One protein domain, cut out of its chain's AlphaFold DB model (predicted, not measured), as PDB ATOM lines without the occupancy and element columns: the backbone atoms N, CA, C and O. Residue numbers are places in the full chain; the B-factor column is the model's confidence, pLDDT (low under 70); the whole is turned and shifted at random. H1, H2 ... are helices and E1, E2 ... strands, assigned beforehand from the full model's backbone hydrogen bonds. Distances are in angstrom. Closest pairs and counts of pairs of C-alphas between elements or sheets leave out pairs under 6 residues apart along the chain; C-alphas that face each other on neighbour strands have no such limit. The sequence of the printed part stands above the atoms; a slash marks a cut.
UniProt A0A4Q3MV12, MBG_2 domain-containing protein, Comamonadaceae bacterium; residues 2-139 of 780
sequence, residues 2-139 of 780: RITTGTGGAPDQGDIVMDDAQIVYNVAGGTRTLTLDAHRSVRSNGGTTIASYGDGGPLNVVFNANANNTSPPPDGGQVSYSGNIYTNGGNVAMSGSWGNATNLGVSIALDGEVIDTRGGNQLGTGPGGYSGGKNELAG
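Overview. This is residues 2 to 139 of the 780 residues of the protein "MBG_2 domain-containing protein" of Comamonadaceae bacterium (UniProt A0A4Q3MV12). With little regular structure, the printed part winds as a solenoid, its stacked turns laying strands into three parallel sheets, E1 E4 E7 E10, E2 E5 E8 E11 and E3 E6 E9 E12, the sides of a triangle. It has 138 residues, 52 in named elements, mostly strand: E1, H1, then E2 to E12. It is compact, radius of gyration of the C-alphas 15.4 A, spanning 45 by 25 by 24 A.

Along the chain. Find C-alpha 2 at (152.500, 167.844, 179.523), where E1, residues 2 to 4, begins. Then come H1 11 to 14, E2 16 to 18, E3 22 to 25, E4 32 to 37, E5 42 to 44, E6 49 to 52, E7 59 to 64, E8 79 to 81, E9 84 to 86, E10 92 to 98, 19.5 A long, E11 108 to 110 and E12 114 to 116, ending at (167.751, 156.284, 188.351).

Arrangement. Sheets E1 E4 E7 E10 and E3 E6 E9 E12 form a sandwich, face to face, planes 35 degrees apart. Within hydrogen-bond range are N 34 and O 60, 2.8 A, between E4 and E7. H1, too short for O i to N i+4 pairs, is not on any sheet.

Size, cuts and confidence. No cut; E7 to E8 is long. pLDDT is under 70 at 8 to 12, 71 to 75, 100 to 104, 126 to 127.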
ATOM      1  N   ARG A   2     151.829 166.539 179.492       95.19
ATOM      2  CA  ARG A   2     152.500 167.844 179.523       95.19
ATOM      3  C   ARG A   2     151.694 168.787 180.411       95.19
ATOM      4  O   ARG A   2     150.486 168.878 180.220       95.19
ATOM      5  N   ILE A   3     152.352 169.430 181.370       94.56
ATOM      6  CA  ILE A   3     151.775 170.431 182.273       94.56
ATOM      7  C   ILE A   3     152.471 171.758 181.986       94.56
ATOM      8  O   ILE A   3     153.695 171.798 181.912       94.56
ATOM      9  N   THR A   4     151.693 172.823 181.815       92.31
ATOM     10  CA  THR A   4     152.182 174.177 181.519       92.31
ATOM     11  C   THR A   4     151.511 175.183 182.447       92.31
ATOM     12  O   THR A   4     150.307 175.060 182.677       92.31
ATOM     13  N   THR A   5     152.233 176.199 182.918       89.56
ATOM     14  CA  THR A   5     151.649 177.319 183.685       89.56
ATOM     15  C   THR A   5     151.490 178.582 182.835       89.56
ATOM     16  O   THR A   5     152.118 178.733 181.785       89.56
ATOM     17  N   GLY A   6     150.588 179.474 183.258       81.50
ATOM     18  CA  GLY A   6     150.334 180.757 182.597       81.50
ATOM     19  C   GLY A   6     151.357 181.841 182.956       81.50
ATOM     20  O   GLY A   6     152.188 181.664 183.842       81.50
ATOM     21  N   THR A   7     151.280 182.982 182.264       76.00
ATOM     22  CA  THR A   7     152.209 184.120 182.420       76.00
ATOM     23  C   THR A   7     151.692 185.277 183.276       76.00
ATOM     24  O   THR A   7     152.413 186.247 183.488       76.00
ATOM     25  N   GLY A   8     150.438 185.224 183.733       65.44
ATOM     26  CA  GLY A   8     149.819 186.271 184.549       65.44
ATOM     27  C   GLY A   8     149.590 185.804 185.979       65.44
ATOM     28  O   GLY A   8     149.314 184.625 186.187       65.44
ATOM     29  N   GLY A   9     149.666 186.724 186.945       67.75
ATOM     30  CA  GLY A   9     149.393 186.406 188.343       67.75
ATOM     31  C   GLY A   9     150.399 186.949 189.352       67.75
ATOM     32  O   GLY A   9     151.317 187.688 189.000       67.75
ATOM     33  N   ALA A  10     150.205 186.573 190.616       68.56
ATOM     34  CA  ALA A  10     151.197 186.744 191.676       68.56
ATOM     35  C   ALA A  10     152.465 185.908 191.380       68.56
ATOM     36  O   ALA A  10     152.390 184.953 190.605       68.56
ATOM     37  N   PRO A  11     153.627 186.249 191.973       62.03
ATOM     38  CA  PRO A  11     154.901 185.575 191.718       62.03
ATOM     39  C   PRO A  11     154.825 184.036 191.725       62.03
ATOM     40  O   PRO A  11     155.281 183.387 190.799       62.03
ATOM     41  N   ASP A  12     154.175 183.418 192.696       68.62
ATOM     42  CA  ASP A  12     154.023 181.961 192.821       68.62
ATOM     43  C   ASP A  12     153.126 181.296 191.753       68.62
ATOM     44  O   ASP A  12     153.222 180.092 191.520       68.62
ATOM     45  N   GLN A  13     152.290 182.055 191.040       75.94
ATOM     46  CA  GLN A  13     151.297 181.511 190.096       75.94
ATOM     47  C   GLN A  13     151.899 181.004 188.771       75.94
ATOM     48  O   GLN A  13     151.215 180.338 187.991       75.94
ATOM     49  N   GLY A  14     153.182 181.280 188.517       84.69
ATOM     50  CA  GLY A  14     153.933 180.749 187.373       84.69
ATOM     51  C   GLY A  14     154.676 179.437 187.655       84.69
ATOM     52  O   GLY A  14     155.305 178.895 186.741       84.69
ATOM     53  N   ASP A  15     154.640 178.938 188.890       88.75
ATOM     54  CA  ASP A  15     155.400 177.770 189.332       88.75
ATOM     55  C   ASP A  15     154.593 176.464 189.227       88.75
ATOM     56  O   ASP A  15     153.370 176.446 189.360       88.75
ATOM     57  N   ILE A  16     155.285 175.344 189.006       93.12
ATOM     58  CA  ILE A  16     154.736 173.994 189.181       93.12
ATOM     59  C   ILE A  16     155.289 173.454 190.495       93.12
ATOM     60  O   ILE A  16     156.494 173.229 190.601       93.12
ATOM     61  N   VAL A  17     154.419 173.240 191.483       92.62
ATOM     62  CA  VAL A  17     154.796 172.722 192.805       92.62
ATOM     63  C   VAL A  17     154.254 171.307 192.977       92.62
ATOM     64  O   VAL A  17     153.066 171.057 192.778       92.62
ATOM     65  N   MET A  18     155.142 170.385 193.336       94.19
ATOM     66  CA  MET A  18     154.834 169.007 193.698       94.19
ATOM     67  C   MET A  18     155.070 168.832 195.198       94.19
ATOM     68  O   MET A  18     156.200 168.946 195.663       94.19
ATOM     69  N   ASP A  19     154.006 168.572 195.946       93.19
ATOM     70  CA  ASP A  19     154.057 168.358 197.393       93.19
ATOM     71  C   ASP A  19     153.621 166.921 197.682       93.19
ATOM     72  O   ASP A  19     152.477 166.558 197.399       93.19
ATOM     73  N   ASP A  20     154.569 166.083 198.108       92.44
ATOM     74  CA  ASP A  20     154.399 164.639 198.321       92.44
ATOM     75  C   ASP A  20     153.731 163.906 197.137       92.44
ATOM     76  O   ASP A  20     153.002 162.922 197.291       92.44
ATOM     77  N   ALA A  21     153.963 164.395 195.913       92.56
ATOM     78  CA  ALA A  21     153.277 163.897 194.729       92.56
ATOM     79  C   ALA A  21     153.807 162.519 194.308       92.56
ATOM     80  O   ALA A  21     155.011 162.324 194.168       92.56
ATOM     81  N   GLN A  22     152.902 161.580 194.022       93.19
ATOM     82  CA  GLN A  22     153.232 160.228 193.558       93.19
ATOM     83  C   GLN A  22     152.780 160.050 192.104       93.19
ATOM     84  O   GLN A  22     151.605 159.798 191.826       93.19
ATOM     85  N   ILE A  23     153.708 160.209 191.158       93.94
ATOM     86  CA  ILE A  23     153.437 160.112 189.719       93.94
ATOM     87  C   ILE A  23     153.955 158.771 189.206       93.94
ATOM     88  O   ILE A  23     155.161 158.549 189.120       93.94
ATOM     89  N   VAL A  24     153.032 157.878 188.843       93.62
ATOM     90  CA  VAL A  24     153.346 156.475 188.550       93.62
ATOM     91  C   VAL A  24     152.956 156.074 187.131       93.62
ATOM     92  O   VAL A  24     151.844 156.338 186.675       93.62
ATOM     93  N   TYR A  25     153.855 155.348 186.469       95.50
ATOM     94  CA  TYR A  25     153.601 154.627 185.230       95.50
ATOM     95  C   TYR A  25     153.897 153.129 185.405       95.50
ATOM     96  O   TYR A  25     155.046 152.710 185.442       95.50
ATOM     97  N   ASN A  26     152.857 152.309 185.535       93.31
ATOM     98  CA  ASN A  26     152.985 150.883 185.871       93.31
ATOM     99  C   ASN A  26     152.157 149.955 184.971       93.31
ATOM    100  O   ASN A  26     151.909 148.806 185.323       93.31
ATOM    101  N   VAL A  27     151.700 150.461 183.826       92.62
ATOM    102  CA  VAL A  27     150.895 149.704 182.863       92.62
ATOM    103  C   VAL A  27     151.637 149.580 181.541       92.62
ATOM    104  O   VAL A  27     152.328 150.508 181.117       92.62
ATOM    105  N   ALA A  28     151.443 148.458 180.855       90.19
ATOM    106  CA  ALA A  28     152.025 148.237 179.539       90.19
ATOM    107  C   ALA A  28     151.516 149.283 178.533       90.19
ATOM    108  O   ALA A  28     150.337 149.319 178.179       90.19
ATOM    109  N   GLY A  29     152.409 150.152 178.060       85.69
ATOM    110  CA  GLY A  29     152.031 151.229 177.140       85.69
ATOM    111  C   GLY A  29     153.178 151.841 176.338       85.69
ATOM    112  O   GLY A  29     152.998 152.936 175.801       85.69
ATOM    113  N   GLY A  30     154.338 151.174 176.283       92.44
ATOM    114  CA  GLY A  30     155.546 151.651 175.598       92.44
ATOM    115  C   GLY A  30     156.209 152.856 176.275       92.44
ATOM    116  O   GLY A  30     155.991 153.119 177.457       92.44
ATOM    117  N   THR A  31     157.029 153.594 175.528       96.44
ATOM    118  CA  THR A  31     157.703 154.799 176.032       96.44
ATOM    119  C   THR A  31     156.716 155.948 176.248       96.44
ATOM    120  O   THR A  31     155.882 156.239 175.387       96.44
ATOM    121  N   ARG A  32     156.826 156.646 177.381       96.75
ATOM    122  CA  ARG A  32     156.025 157.831 177.726       96.75
ATOM    123  C   ARG A  32     156.925 159.003 178.094       96.75
ATOM    124  O   ARG A  32     158.091 158.818 178.408       96.75
ATOM    125  N   THR A  33     156.364 160.208 178.074       98.00
ATOM    126  CA  THR A  33     157.059 161.429 178.501       98.00
ATOM    127  C   THR A  33     156.168 162.230 179.441       98.00
ATOM    128  O   THR A  33     155.002 162.483 179.114       98.00
ATOM    129  N   LEU A  34     156.713 162.627 180.587       97.88
ATOM    130  CA  LEU A  34     156.187 163.645 181.486       97.88
ATOM    131  C   LEU A  34     156.975 164.936 181.263       97.88
ATOM    132  O   LEU A  34     158.183 164.965 181.471       97.88
ATOM    133  N   THR A  35     156.290 165.998 180.854       98.06
ATOM    134  CA  THR A  35     156.892 167.319 180.654       98.06
ATOM    135  C   THR A  35     156.238 168.329 181.582       98.06
ATOM    136  O   THR A  35     155.017 168.485 181.547       98.06
ATOM    137  N   LEU A  36     157.044 169.011 182.391       97.12
ATOM    138  CA  LEU A  36     156.645 170.121 183.248       97.12
ATOM    139  C   LEU A  36     157.288 171.397 182.707       97.12
ATOM    140  O   LEU A  36     158.498 171.572 182.819       97.12
ATOM    141  N   ASP A  37     156.479 172.274 182.124       94.88
ATOM    142  CA  ASP A  37     156.912 173.564 181.593       94.88
ATOM    143  C   ASP A  37     156.363 174.683 182.471       94.88
ATOM    144  O   ASP A  37     155.248 175.176 182.279       94.88
ATOM    145  N   ALA A  38     157.153 175.082 183.457       91.81
ATOM    146  CA  ALA A  38     156.810 176.207 184.301       91.81
ATOM    147  C   ALA A  38     157.225 177.516 183.619       91.81
ATOM    148  O   ALA A  38     158.372 177.674 183.185       91.81
ATOM    149  N   HIS A  39     156.318 178.492 183.582       87.25
ATOM    150  CA  HIS A  39     156.663 179.874 183.259       87.25
ATOM    151  C   HIS A  39     157.758 180.398 184.192       87.25
ATOM    152  O   HIS A  39     158.645 181.110 183.737       87.25
ATOM    153  N   ARG A  40     157.727 180.011 185.471       87.25
ATOM    154  CA  ARG A  40     158.750 180.359 186.454       87.25
ATOM    155  C   ARG A  40     159.578 179.148 186.851       87.25
ATOM    156  O   ARG A  40     160.646 178.963 186.279       87.25
ATOM    157  N   SER A  41     159.134 178.337 187.803       89.62
ATOM    158  CA  SER A  41     159.982 177.328 188.455       89.62
ATOM    159  C   SER A  41     159.271 175.987 188.597       89.62
ATOM    160  O   SER A  41     158.052 175.933 188.735       89.62
ATOM    161  N   VAL A  42     160.041 174.904 188.618       93.25
ATOM    162  CA  VAL A  42     159.555 173.574 189.005       93.25
ATOM    163  C   VAL A  42     160.086 173.286 190.403       93.25
ATOM    164  O   VAL A  42     161.295 173.375 190.616       93.25
ATOM    165  N   ARG A  43     159.198 172.981 191.352       92.38
ATOM    166  CA  ARG A  43     159.547 172.729 192.755       92.38
ATOM    167  C   ARG A  43     158.996 171.401 193.243       92.38
ATOM    168  O   ARG A  43     157.859 171.057 192.917       92.38
ATOM    169  N   SER A  44     159.773 170.688 194.047       93.62
ATOM    170  CA  SER A  44     159.292 169.533 194.801       93.62
ATOM    171  C   SER A  44     159.873 169.462 196.206       93.62
ATOM    172  O   SER A  44     160.850 170.140 196.516       93.62
ATOM    173  N   ASN A  45     159.257 168.628 197.039       91.56
ATOM    174  CA  ASN A  45     159.748 168.252 198.358       91.56
ATOM    175  C   ASN A  45     160.253 166.788 198.374       91.56
ATOM    176  O   ASN A  45     160.118 166.055 197.389       91.56
ATOM    177  N   GLY A  46     160.812 166.349 199.507       87.12
ATOM    178  CA  GLY A  46     161.407 165.014 199.659       87.12
ATOM    179  C   GLY A  46     160.440 163.832 199.510       87.12
ATOM    180  O   GLY A  46     160.868 162.743 199.140       87.12
ATOM    181  N   GLY A  47     159.140 164.020 199.757       89.12
ATOM    182  CA  GLY A  47     158.143 162.955 199.590       89.12
ATOM    183  C   GLY A  47     157.622 162.804 198.157       89.12
ATOM    184  O   GLY A  47     156.818 161.912 197.882       89.12
ATOM    185  N   THR A  48     158.065 163.649 197.222       94.06
ATOM    186  CA  THR A  48     157.679 163.544 195.811       94.06
ATOM    187  C   THR A  48     158.413 162.390 195.126       94.06
ATOM    188  O   THR A  48     159.629 162.244 195.233       94.06
ATOM    189  N   THR A  49     157.698 161.572 194.356       94.88
ATOM    190  CA  THR A  49     158.290 160.491 193.562       94.88
ATOM    191  C   THR A  49     157.666 160.395 192.176       94.88
ATOM    192  O   THR A  49     156.445 160.411 192.012       94.88
ATOM    193  N   ILE A  50     158.521 160.264 191.163       96.50
ATOM    194  CA  ILE A  50     158.136 160.021 189.773       96.50
ATOM    195  C   ILE A  50     158.736 158.687 189.361       96.50
ATOM    196  O   ILE A  50     159.956 158.554 189.298       96.50
ATOM    197  N   ALA A  51     157.899 157.696 189.073       96.31
ATOM    198  CA  ALA A  51     158.374 156.346 188.823       96.31
ATOM    199  C   ALA A  51     157.656 155.656 187.667       96.31
ATOM    200  O   ALA A  51     156.428 155.625 187.598       96.31
ATOM    201  N   SER A  52     158.438 155.011 186.809       96.56
ATOM    202  CA  SER A  52     157.991 153.878 186.006       96.56
ATOM    203  C   SER A  52     158.496 152.578 186.626       96.56
ATOM    204  O   SER A  52     159.650 152.522 187.056       96.56
ATOM    205  N   TYR A  53     157.657 151.546 186.716       95.19
ATOM    206  CA  TYR A  53     158.041 150.245 187.281       95.19
ATOM    207  C   TYR A  53     157.164 149.096 186.768       95.19
ATOM    208  O   TYR A  53     156.080 149.325 186.228       95.19
ATOM    209  N   GLY A  54     157.603 147.855 187.000       92.19
ATOM    210  CA  GLY A  54     156.831 146.657 186.656       92.19
ATOM    211  C   GLY A  54     156.583 146.573 185.150       92.19
ATOM    212  O   GLY A  54     157.535 146.590 184.373       92.19
ATOM    213  N   ASP A  55     155.309 146.537 184.748       92.31
ATOM    214  CA  ASP A  55     154.893 146.517 183.336       92.31
ATOM    215  C   ASP A  55     154.997 147.895 182.646       92.31
ATOM    216  O   ASP A  55     154.783 148.009 181.436       92.31
ATOM    217  N   GLY A  56     155.312 148.957 183.396       92.94
ATOM    218  CA  GLY A  56     155.555 150.292 182.851       92.94
ATOM    219  C   GLY A  56     156.787 150.324 181.944       92.94
ATOM    220  O   GLY A  56     157.859 149.854 182.312       92.94
ATOM    221  N   GLY A  57     156.657 150.905 180.749       94.06
ATOM    222  CA  GLY A  57     157.788 151.121 179.834       94.06
ATOM    223  C   GLY A  57     158.680 152.316 180.219       94.06
ATOM    224  O   GLY A  57     158.451 152.956 181.247       94.06
ATOM    225  N   PRO A  58     159.664 152.683 179.379       97.06
ATOM    226  CA  PRO A  58     160.519 153.849 179.615       97.06
ATOM    227  C   PRO A  58     159.723 155.151 179.813       97.06
ATOM    228  O   PRO A  58     158.850 155.479 179.007       97.06
ATOM    229  N   LEU A  59     160.032 155.917 180.859       97.94
ATOM    230  CA  LEU A  59     159.408 157.207 181.169       97.94
ATOM    231  C   LEU A  59     160.420 158.345 181.058       97.94
ATOM    232  O   LEU A  59     161.255 158.531 181.931       97.94
ATOM    233  N   ASN A  60     160.316 159.158 180.015       98.44
ATOM    234  CA  ASN A  60     161.088 160.390 179.932       98.44
ATOM    235  C   ASN A  60     160.517 161.436 180.897       98.44
ATOM    236  O   ASN A  60     159.306 161.662 180.912       98.44
ATOM    237  N   VAL A  61     161.377 162.115 181.645       98.62
ATOM    238  CA  VAL A  61     161.014 163.201 182.560       98.62
ATOM    239  C   VAL A  61     161.703 164.472 182.092       98.62
ATOM    240  O   VAL A  61     162.920 164.502 181.938       98.62
ATOM    241  N   VAL A  62     160.926 165.518 181.826       98.56
ATOM    242  CA  VAL A  62     161.426 166.794 181.312       98.56
ATOM    243  C   VAL A  62     160.924 167.922 182.198       98.56
ATOM    244  O   VAL A  62     159.716 168.140 182.270       98.56
ATOM    245  N   PHE A  63     161.836 168.648 182.842       98.19
ATOM    246  CA  PHE A  63     161.530 169.837 183.637       98.19
ATOM    247  C   PHE A  63     162.127 171.072 182.974       98.19
ATOM    248  O   PHE A  63     163.341 171.173 182.816       98.19
ATOM    249  N   ASN A  64     161.280 172.030 182.623       95.12
ATOM    250  CA  ASN A  64     161.697 173.311 182.081       95.12
ATOM    251  C   ASN A  64     161.192 174.419 183.001       95.12
ATOM    252  O   ASN A  64     159.988 174.646 183.122       95.12
ATOM    253  N   ALA A  65     162.127 175.106 183.645       91.38
ATOM    254  CA  ALA A  65     161.876 176.350 184.350       91.38
ATOM    255  C   ALA A  65     162.187 177.531 183.420       91.38
ATOM    256  O   ALA A  65     163.089 177.449 182.585       91.38
ATOM    257  N   ASN A  66     161.437 178.626 183.549       86.94
ATOM    258  CA  ASN A  66     161.444 179.736 182.591       86.94
ATOM    259  C   ASN A  66     161.205 179.260 181.145       86.94
ATOM    260  O   ASN A  66     161.881 179.683 180.211       86.94
ATOM    261  N   ALA A  67     160.242 178.352 180.954       82.69
ATOM    262  CA  ALA A  67     160.050 177.628 179.693       82.69
ATOM    263  C   ALA A  67     159.735 178.528 178.481       82.69
ATOM    264  O   ALA A  67     159.917 178.117 177.336       82.69
ATOM    265  N   ASN A  68     159.266 179.754 178.712       78.44
ATOM    266  CA  ASN A  68     158.983 180.737 177.667       78.44
ATOM    267  C   ASN A  68     160.044 181.840 177.541       78.44
ATOM    268  O   ASN A  68     159.868 182.728 176.712       78.44
ATOM    269  N   ASN A  69     161.135 181.783 178.315       75.31
ATOM    270  CA  ASN A  69     162.214 182.778 178.337       75.31
ATOM    271  C   ASN A  69     161.750 184.218 178.629       75.31
ATOM    272  O   ASN A  69     162.423 185.172 178.242       75.31
ATOM    273  N   THR A  70     160.601 184.393 179.284       70.31
ATOM    274  CA  THR A  70     160.024 185.716 179.571       70.31
ATOM    275  C   THR A  70     159.683 185.926 181.042       70.31
ATOM    276  O   THR A  70     159.034 186.920 181.358       70.31
ATOM    277  N   SER A  71     160.101 185.032 181.947       63.00
ATOM    278  CA  SER A  71     159.873 185.199 183.389       63.00
ATOM    279  C   SER A  71     160.474 186.522 183.891       63.00
ATOM    280  O   SER A  71     161.699 186.670 183.854       63.00
ATOM    281  N   PRO A  72     159.665 187.485 184.371       57.19
ATOM    282  CA  PRO A  72     160.193 188.723 184.928       57.19
ATOM    283  C   PRO A  72     160.842 188.473 186.306       57.19
ATOM    284  O   PRO A  72     160.394 187.581 187.033       57.19
ATOM    285  N   PRO A  73     161.869 189.251 186.704       56.66
ATOM    286  CA  PRO A  73     162.320 189.315 188.099       56.66
ATOM    287  C   PRO A  73     161.167 189.761 189.022       56.66
ATOM    288  O   PRO A  73     160.280 190.476 188.546       56.66
ATOM    289  N   PRO A  74     161.173 189.458 190.335       53.66
ATOM    290  CA  PRO A  74     162.141 188.683 191.116       53.66
ATOM    291  C   PRO A  74     161.652 187.230 191.273       53.66
ATOM    292  O   PRO A  74     160.473 187.011 191.445       53.66
ATOM    293  N   ASP A  75     162.500 186.216 191.283       61.91
ATOM    294  CA  ASP A  75     162.163 184.785 191.433       61.91
ATOM    295  C   ASP A  75     161.578 184.132 190.171       61.91
ATOM    296  O   ASP A  75     160.538 184.512 189.654       61.91
ATOM    297  N   GLY A  76     162.256 183.110 189.656       71.81
ATOM    298  CA  GLY A  76     161.821 182.366 188.476       71.81
ATOM    299  C   GLY A  76     163.000 181.756 187.730       71.81
ATOM    300  O   GLY A  76     164.112 182.281 187.763       71.81
ATOM    301  N   GLY A  77     162.763 180.622 187.074       85.00
ATOM    302  CA  GLY A  77     163.762 179.916 186.278       85.00
ATOM    303  C   GLY A  77     164.554 178.842 187.015       85.00
ATOM    304  O   GLY A  77     165.550 178.374 186.476       85.00
ATOM    305  N   GLN A  78     164.118 178.419 188.202       88.94
ATOM    306  CA  GLN A  78     164.761 177.335 188.945       88.94
ATOM    307  C   GLN A  78     164.024 176.001 188.782       88.94
ATOM    308  O   GLN A  78     162.795 175.936 188.837       88.94
ATOM    309  N   VAL A  79     164.787 174.922 188.653       93.56
ATOM    310  CA  VAL A  79     164.346 173.563 188.969       93.56
ATOM    311  C   VAL A  79     164.913 173.221 190.345       93.56
ATOM    312  O   VAL A  79     166.121 173.069 190.486       93.56
ATOM    313  N   SER A  80     164.060 173.161 191.363       91.81
ATOM    314  CA  SER A  80     164.420 172.763 192.730       91.81
ATOM    315  C   SER A  80     163.708 171.454 193.024       91.81
ATOM    316  O   SER A  80     162.480 171.418 193.078       91.81
ATOM    317  N   TYR A  81     164.462 170.362 193.104       93.38
ATOM    318  CA  TYR A  81     163.876 169.030 193.161       93.38
ATOM    319  C   TYR A  81     164.541 168.154 194.224       93.38
ATOM    320  O   TYR A  81     165.664 167.685 194.038       93.38
ATOM    321  N   SER A  82     163.786 167.888 195.291       91.62
ATOM    322  CA  SER A  82     164.193 167.038 196.420       91.62
ATOM    323  C   SER A  82     163.606 165.623 196.365       91.62
ATOM    324  O   SER A  82     163.863 164.808 197.243       91.62
ATOM    325  N   GLY A  83     162.781 165.332 195.359       91.88
ATOM    326  CA  GLY A  83     162.118 164.038 195.206       91.88
ATOM    327  C   GLY A  83     162.995 162.953 194.571       91.88
ATOM    328  O   GLY A  83     164.173 163.160 194.277       91.88
ATOM    329  N   ASN A  84     162.377 161.807 194.278       93.62
ATOM    330  CA  ASN A  84     163.019 160.659 193.632       93.62
ATOM    331  C   ASN A  84     162.490 160.423 192.210       93.62
ATOM    332  O   ASN A  84     161.278 160.455 191.976       93.62
ATOM    333  N   ILE A  85     163.384 160.122 191.261       97.06
ATOM    334  CA  ILE A  85     163.024 159.817 189.866       97.06
ATOM    335  C   ILE A  85     163.510 158.419 189.486       97.06
ATOM    336  O   ILE A  85     164.701 158.134 189.551       97.06
ATOM    337  N   TYR A  86     162.596 157.581 188.993       97.56
ATOM    338  CA  TYR A  86     162.889 156.267 188.421       97.56
ATOM    339  C   TYR A  86     162.246 156.144 187.041       97.56
ATOM    340  O   TYR A  86     161.024 156.094 186.918       97.56
ATOM    341  N   THR A  87     163.036 156.084 185.974       97.56
ATOM    342  CA  THR A  87     162.472 156.161 184.612       97.56
ATOM    343  C   THR A  87     162.271 154.813 183.930       97.56
ATOM    344  O   THR A  87     161.628 154.763 182.882       97.56
ATOM    345  N   ASN A  88     162.818 153.729 184.486       96.38
ATOM    346  CA  ASN A  88     162.793 152.394 183.884       96.38
ATOM    347  C   ASN A  88     163.306 152.378 182.423       96.38
ATOM    348  O   ASN A  88     162.654 151.831 181.532       96.38
ATOM    349  N   GLY A  89     164.446 153.028 182.160       96.31
ATOM    350  CA  GLY A  89     165.053 153.135 180.822       96.31
ATOM    351  C   GLY A  89     164.748 154.432 180.062       96.31
ATOM    352  O   GLY A  89     165.185 154.583 178.925       96.31
ATOM    353  N   GLY A  90     163.982 155.361 180.644       98.06
ATOM    354  CA  GLY A  90     163.690 156.676 180.056       98.06
ATOM    355  C   GLY A  90     164.723 157.752 180.413       98.06
ATOM    356  O   GLY A  90     165.515 157.590 181.340       98.06
ATOM    357  N   ASN A  91     164.705 158.872 179.692       98.56
ATOM    358  CA  ASN A  91     165.658 159.971 179.884       98.56
ATOM    359  C   ASN A  91     165.173 160.986 180.929       98.56
ATOM    360  O   ASN A  91     163.970 161.191 181.084       98.56
ATOM    361  N   VAL A  92     166.096 161.696 181.574       98.81
ATOM    362  CA  VAL A  92     165.785 162.850 182.433       98.81
ATOM    363  C   VAL A  92     166.441 164.093 181.855       98.81
ATOM    364  O   VAL A  92     167.646 164.111 181.636       98.81
ATOM    365  N   ALA A  93     165.662 165.141 181.611       98.56
ATOM    366  CA  ALA A  93     166.162 166.422 181.136       98.56
ATOM    367  C   ALA A  93     165.647 167.554 182.026       98.56
ATOM    368  O   ALA A  93     164.445 167.664 182.261       98.56
ATOM    369  N   MET A  94     166.545 168.407 182.509       98.44
ATOM    370  CA  MET A  94     166.200 169.569 183.324       98.44
ATOM    371  C   MET A  94     166.867 170.819 182.763       98.44
ATOM    372  O   MET A  94     168.070 170.820 182.501       98.44
ATOM    373  N   SER A  95     166.085 171.884 182.599       95.31
ATOM    374  CA  SER A  95     166.558 173.188 182.138       95.31
ATOM    375  C   SER A  95     166.129 174.281 183.110       95.31
ATOM    376  O   SER A  95     164.941 174.408 183.409       95.31
ATOM    377  N   GLY A  96     167.091 175.079 183.573       91.81
ATOM    378  CA  GLY A  96     166.855 176.225 184.449       91.81
ATOM    379  C   GLY A  96     167.596 177.473 183.970       91.81
ATOM    380  O   GLY A  96     168.731 177.397 183.496       91.81
ATOM    381  N   SER A  97     166.956 178.628 184.115       88.50
ATOM    382  CA  SER A  97     167.465 179.947 183.731       88.50
ATOM    383  C   SER A  97     167.144 180.966 184.829       88.50
ATOM    384  O   SER A  97     166.220 181.772 184.698       88.50
ATOM    385  N   TRP A  98     167.847 180.856 185.957       83.69
ATOM    386  CA  TRP A  98     167.657 181.696 187.133       83.69
ATOM    387  C   TRP A  98     168.178 183.113 186.896       83.69
ATOM    388  O   TRP A  98     169.335 183.305 186.516       83.69
ATOM    389  N   GLY A  99     167.319 184.098 187.161       74.44
ATOM    390  CA  GLY A  99     167.587 185.513 186.897       74.44
ATOM    391  C   GLY A  99     167.479 186.445 188.105       74.44
ATOM    392  O   GLY A  99     167.434 187.658 187.910       74.44
ATOM    393  N   ASN A 100     167.396 185.917 189.337       69.50
ATOM    394  CA  ASN A 100     167.177 186.728 190.542       69.50
ATOM    395  C   ASN A 100     168.355 186.704 191.535       69.50
ATOM    396  O   ASN A 100     169.015 185.694 191.741       69.50
ATOM    397  N   ALA A 101     168.564 187.821 192.215       60.56
ATOM    398  CA  ALA A 101     169.615 188.039 193.187       60.56
ATOM    399  C   ALA A 101     169.234 187.719 194.647       60.56
ATOM    400  O   ALA A 101     170.113 187.687 195.500       60.56
ATOM    401  N   THR A 102     167.950 187.509 194.971       56.97
ATOM    402  CA  THR A 102     167.477 187.481 196.375       56.97
ATOM    403  C   THR A 102     167.297 186.086 196.996       56.97
ATOM    404  O   THR A 102     166.910 186.008 198.159       56.97
ATOM    405  N   ASN A 103     167.575 184.986 196.279       54.84
ATOM    406  CA  ASN A 103     167.466 183.618 196.819       54.84
ATOM    407  C   ASN A 103     168.397 182.620 196.097       54.84
ATOM    408  O   ASN A 103     168.261 182.463 194.889       54.84
ATOM    409  N   LEU A 104     169.328 181.989 196.831       61.72
ATOM    410  CA  LEU A 104     170.220 180.846 196.506       61.72
ATOM    411  C   LEU A 104     170.861 180.705 195.102       61.72
ATOM    412  O   LEU A 104     171.587 179.747 194.889       61.72
ATOM    413  N   GLY A 105     170.686 181.630 194.155       71.06
ATOM    414  CA  GLY A 105     171.468 181.766 192.920       71.06
ATOM    415  C   GLY A 105     171.509 180.563 191.964       71.06
ATOM    416  O   GLY A 105     172.267 180.612 191.004       71.06
ATOM    417  N   VAL A 106     170.750 179.491 192.195       82.88
ATOM    418  CA  VAL A 106     170.918 178.217 191.481       82.88
ATOM    419  C   VAL A 106     169.791 177.957 190.490       82.88
ATOM    420  O   VAL A 106     168.615 178.014 190.849       82.88
ATOM    421  N   SER A 107     170.144 177.588 189.255       90.44
ATOM    422  CA  SER A 107     169.162 177.236 188.219       90.44
ATOM    423  C   SER A 107     168.651 175.807 188.314       90.44
ATOM    424  O   SER A 107     167.477 175.568 188.039       90.44
ATOM    425  N   ILE A 108     169.502 174.858 188.697       93.94
ATOM    426  CA  ILE A 108     169.099 173.474 188.963       93.94
ATOM    427  C   ILE A 108     169.679 173.067 190.312       93.94
ATOM    428  O   ILE A 108     170.894 172.941 190.431       93.94
ATOM    429  N   ALA A 109     168.815 172.883 191.304       91.50
ATOM    430  CA  ALA A 109     169.160 172.426 192.641       91.50
ATOM    431  C   ALA A 109     168.548 171.040 192.865       91.50
ATOM    432  O   ALA A 109     167.324 170.895 192.843       91.50
ATOM    433  N   LEU A 110     169.407 170.040 193.050       92.38
ATOM    434  CA  LEU A 110     169.023 168.664 193.347       92.38
ATOM    435  C   LEU A 110     169.552 168.289 194.724       92.38
ATOM    436  O   LEU A 110     170.758 168.321 194.944       92.38
ATOM    437  N   ASP A 111     168.651 167.939 195.628       88.31
ATOM    438  CA  ASP A 111     168.951 167.484 196.989       88.31
ATOM    439  C   ASP A 111     168.140 166.235 197.380       88.31
ATOM    440  O   ASP A 111     168.145 165.804 198.533       88.31
ATOM    441  N   GLY A 112     167.458 165.630 196.401       84.44
ATOM    442  CA  GLY A 112     166.776 164.348 196.555       84.44
ATOM    443  C   GLY A 112     167.737 163.167 196.581       84.44
ATOM    444  O   GLY A 112     168.925 163.303 196.289       84.44
ATOM    445  N   GLU A 113     167.225 161.980 196.901       87.94
ATOM    446  CA  GLU A 113     168.060 160.792 197.106       87.94
ATOM    447  C   GLU A 113     168.587 160.221 195.781       87.94
ATOM    448  O   GLU A 113     169.769 159.866 195.676       87.94
ATOM    449  N   VAL A 114     167.731 160.130 194.750       92.88
ATOM    450  CA  VAL A 114     168.069 159.389 193.526       92.88
ATOM    451  C   VAL A 114     167.404 159.900 192.243       92.88
ATOM    452  O   VAL A 114     166.222 160.243 192.195       92.88
ATOM    453  N   ILE A 115     168.182 159.846 191.161       96.88
ATOM    454  CA  ILE A 115     167.720 159.854 189.773       96.88
ATOM    455  C   ILE A 115     168.248 158.573 189.124       96.88
ATOM    456  O   ILE A 115     169.433 158.480 188.813       96.88
ATOM    457  N   ASP A 116     167.390 157.577 188.931       97.69
ATOM    458  CA  ASP A 116     167.751 156.284 188.351       97.69
ATOM    459  C   ASP A 116     167.097 156.100 186.980       97.69
ATOM    460  O   ASP A 116     165.874 155.967 186.859       97.69
ATOM    461  N   THR A 117     167.924 156.075 185.937       98.38
ATOM    462  CA  THR A 117     167.461 155.878 184.566       98.38
ATOM    463  C   THR A 117     167.555 154.444 184.070       98.38
ATOM    464  O   THR A 117     167.152 154.162 182.939       98.38
ATOM    465  N   ARG A 118     168.082 153.525 184.885       98.00
ATOM    466  CA  ARG A 118     168.305 152.124 184.509       98.00
ATOM    467  C   ARG A 118     166.977 151.377 184.354       98.00
ATOM    468  O   ARG A 118     165.990 151.669 185.031       98.00
ATOM    469  N   GLY A 119     166.954 150.387 183.467       96.06
ATOM    470  CA  GLY A 119     165.803 149.502 183.285       96.06
ATOM    471  C   GLY A 119     165.635 148.481 184.416       96.06
ATOM    472  O   GLY A 119     166.570 148.178 185.154       96.06
ATOM    473  N   GLY A 120     164.439 147.907 184.524       94.25
ATOM    474  CA  GLY A 120     164.088 146.845 185.471       94.25
ATOM    475  C   GLY A 120     163.593 147.312 186.837       94.25
ATOM    476  O   GLY A 120     163.625 146.512 187.770       94.25
ATOM    477  N   ASN A 121     163.142 148.561 186.964       95.00
ATOM    478  CA  ASN A 121     162.638 149.097 188.228       95.00
ATOM    479  C   ASN A 121     161.377 148.351 188.706       95.00
ATOM    480  O   ASN A 121     160.470 148.072 187.916       95.00
ATOM    481  N   GLN A 122     161.301 148.044 190.000       94.06
ATOM    482  CA  GLN A 122     160.182 147.345 190.640       94.06
ATOM    483  C   GLN A 122     159.659 148.132 191.844       94.06
ATOM    484  O   GLN A 122     160.357 148.980 192.403       94.06
ATOM    485  N   LEU A 123     158.427 147.833 192.257       91.38
ATOM    486  CA  LEU A 123     157.855 148.383 193.485       91.38
ATOM    487  C   LEU A 123     158.615 147.843 194.707       91.38
ATOM    488  O   LEU A 123     158.824 146.636 194.827       91.38
ATOM    489  N   GLY A 124     159.041 148.742 195.593       84.69
ATOM    490  CA  GLY A 124     159.736 148.417 196.838       84.69
ATOM    491  C   GLY A 124     158.788 148.201 198.024       84.69
ATOM    492  O   GLY A 124     157.578 148.034 197.874       84.69
ATOM    493  N   THR A 125     159.346 148.203 199.238       72.81
ATOM    494  CA  THR A 125     158.571 148.108 200.484       72.81
ATOM    495  C   THR A 125     158.080 149.488 200.926       72.81
ATOM    496  O   THR A 125     158.866 150.283 201.436       72.81
ATOM    497  N   GLY A 126     156.779 149.749 200.769       65.75
ATOM    498  CA  GLY A 126     156.105 150.978 201.213       65.75
ATOM    499  C   GLY A 126     155.677 151.908 200.062       65.75
ATOM    500  O   GLY A 126     156.198 151.791 198.952       65.75
ATOM    501  N   PRO A 127     154.710 152.820 200.287       63.75
ATOM    502  CA  PRO A 127     154.314 153.819 199.290       63.75
ATOM    503  C   PRO A 127     155.497 154.717 198.897       63.75
ATOM    504  O   PRO A 127     156.195 155.214 199.775       63.75
ATOM    505  N   GLY A 128     155.729 154.912 197.595       71.88
ATOM    506  CA  GLY A 128     156.818 155.753 197.070       71.88
ATOM    507  C   GLY A 128     158.216 155.119 197.076       71.88
ATOM    508  O   GLY A 128     159.161 155.730 196.584       71.88
ATOM    509  N   GLY A 129     158.362 153.885 197.575       84.62
ATOM    510  CA  GLY A 129     159.624 153.141 197.539       84.62
ATOM    511  C   GLY A 129     159.775 152.300 196.268       84.62
ATOM    512  O   GLY A 129     158.870 151.545 195.909       84.62
ATOM    513  N   TYR A 130     160.941 152.362 195.622       92.31
ATOM    514  CA  TYR A 130     161.259 151.595 194.413       92.31
ATOM    515  C   TYR A 130     162.619 150.908 194.522       92.31
ATOM    516  O   TYR A 130     163.526 151.406 195.184       92.31
ATOM    517  N   SER A 131     162.773 149.754 193.866       91.69
ATOM    518  CA  SER A 131     164.018 148.974 193.914       91.69
ATOM    519  C   SER A 131     165.198 149.655 193.214       91.69
ATOM    520  O   SER A 131     166.345 149.276 193.445       91.69
ATOM    521  N   GLY A 132     164.919 150.598 192.312       91.94
ATOM    522  CA  GLY A 132     165.876 151.047 191.310       91.94
ATOM    523  C   GLY A 132     166.013 150.047 190.165       91.94
ATOM    524  O   GLY A 132     165.566 148.895 190.245       91.94
ATOM    525  N   GLY A 133     166.622 150.508 189.076       94.19
ATOM    526  CA  GLY A 133     166.953 149.666 187.933       94.19
ATOM    527  C   GLY A 133     168.239 148.863 188.142       94.19
ATOM    528  O   GLY A 133     168.903 148.941 189.180       94.19
ATOM    529  N   LYS A 134     168.598 148.076 187.129       95.81
ATOM    530  CA  LYS A 134     169.733 147.147 187.144       95.81
ATOM    531  C   LYS A 134     170.796 147.545 186.119       95.81
ATOM    532  O   LYS A 134     170.460 148.045 185.048       95.81
ATOM    533  N   ASN A 135     172.071 147.309 186.431       94.62
ATOM    534  CA  ASN A 135     173.190 147.717 185.570       94.62
ATOM    535  C   ASN A 135     173.242 146.934 184.247       94.62
ATOM    536  O   ASN A 135     173.792 147.440 183.273       94.62
ATOM    537  N   GLU A 136     172.660 145.733 184.205       95.38
ATOM    538  CA  GLU A 136     172.608 144.869 183.021       95.38
ATOM    539  C   GLU A 136     171.541 145.307 182.006       95.38
ATOM    540  O   GLU A 136     171.529 144.834 180.870       95.38
ATOM    541  N   LEU A 137     170.619 146.187 182.408       96.00
ATOM    542  CA  LEU A 137     169.532 146.669 181.561       96.00
ATOM    543  C   LEU A 137     169.842 148.073 181.056       96.00
ATOM    544  O   LEU A 137     170.378 148.898 181.793       96.00
ATOM    545  N   ALA A 138     169.473 148.354 179.804       95.19
ATOM    546  CA  ALA A 138     169.696 149.658 179.188       95.19
ATOM    547  C   ALA A 138     169.047 150.785 180.006       95.19
ATOM    548  O   ALA A 138     167.940 150.642 180.533       95.19
ATOM    549  N   GLY A 139     169.763 151.898 180.112       96.38
ATOM    550  CA  GLY A 139     169.363 153.079 180.864       96.38
ATOM    551  C   GLY A 139     169.277 154.296 179.958       96.38
ATOM    552  O   GLY A 139     170.011 154.387 178.970       96.38
TER     553      GLY A 139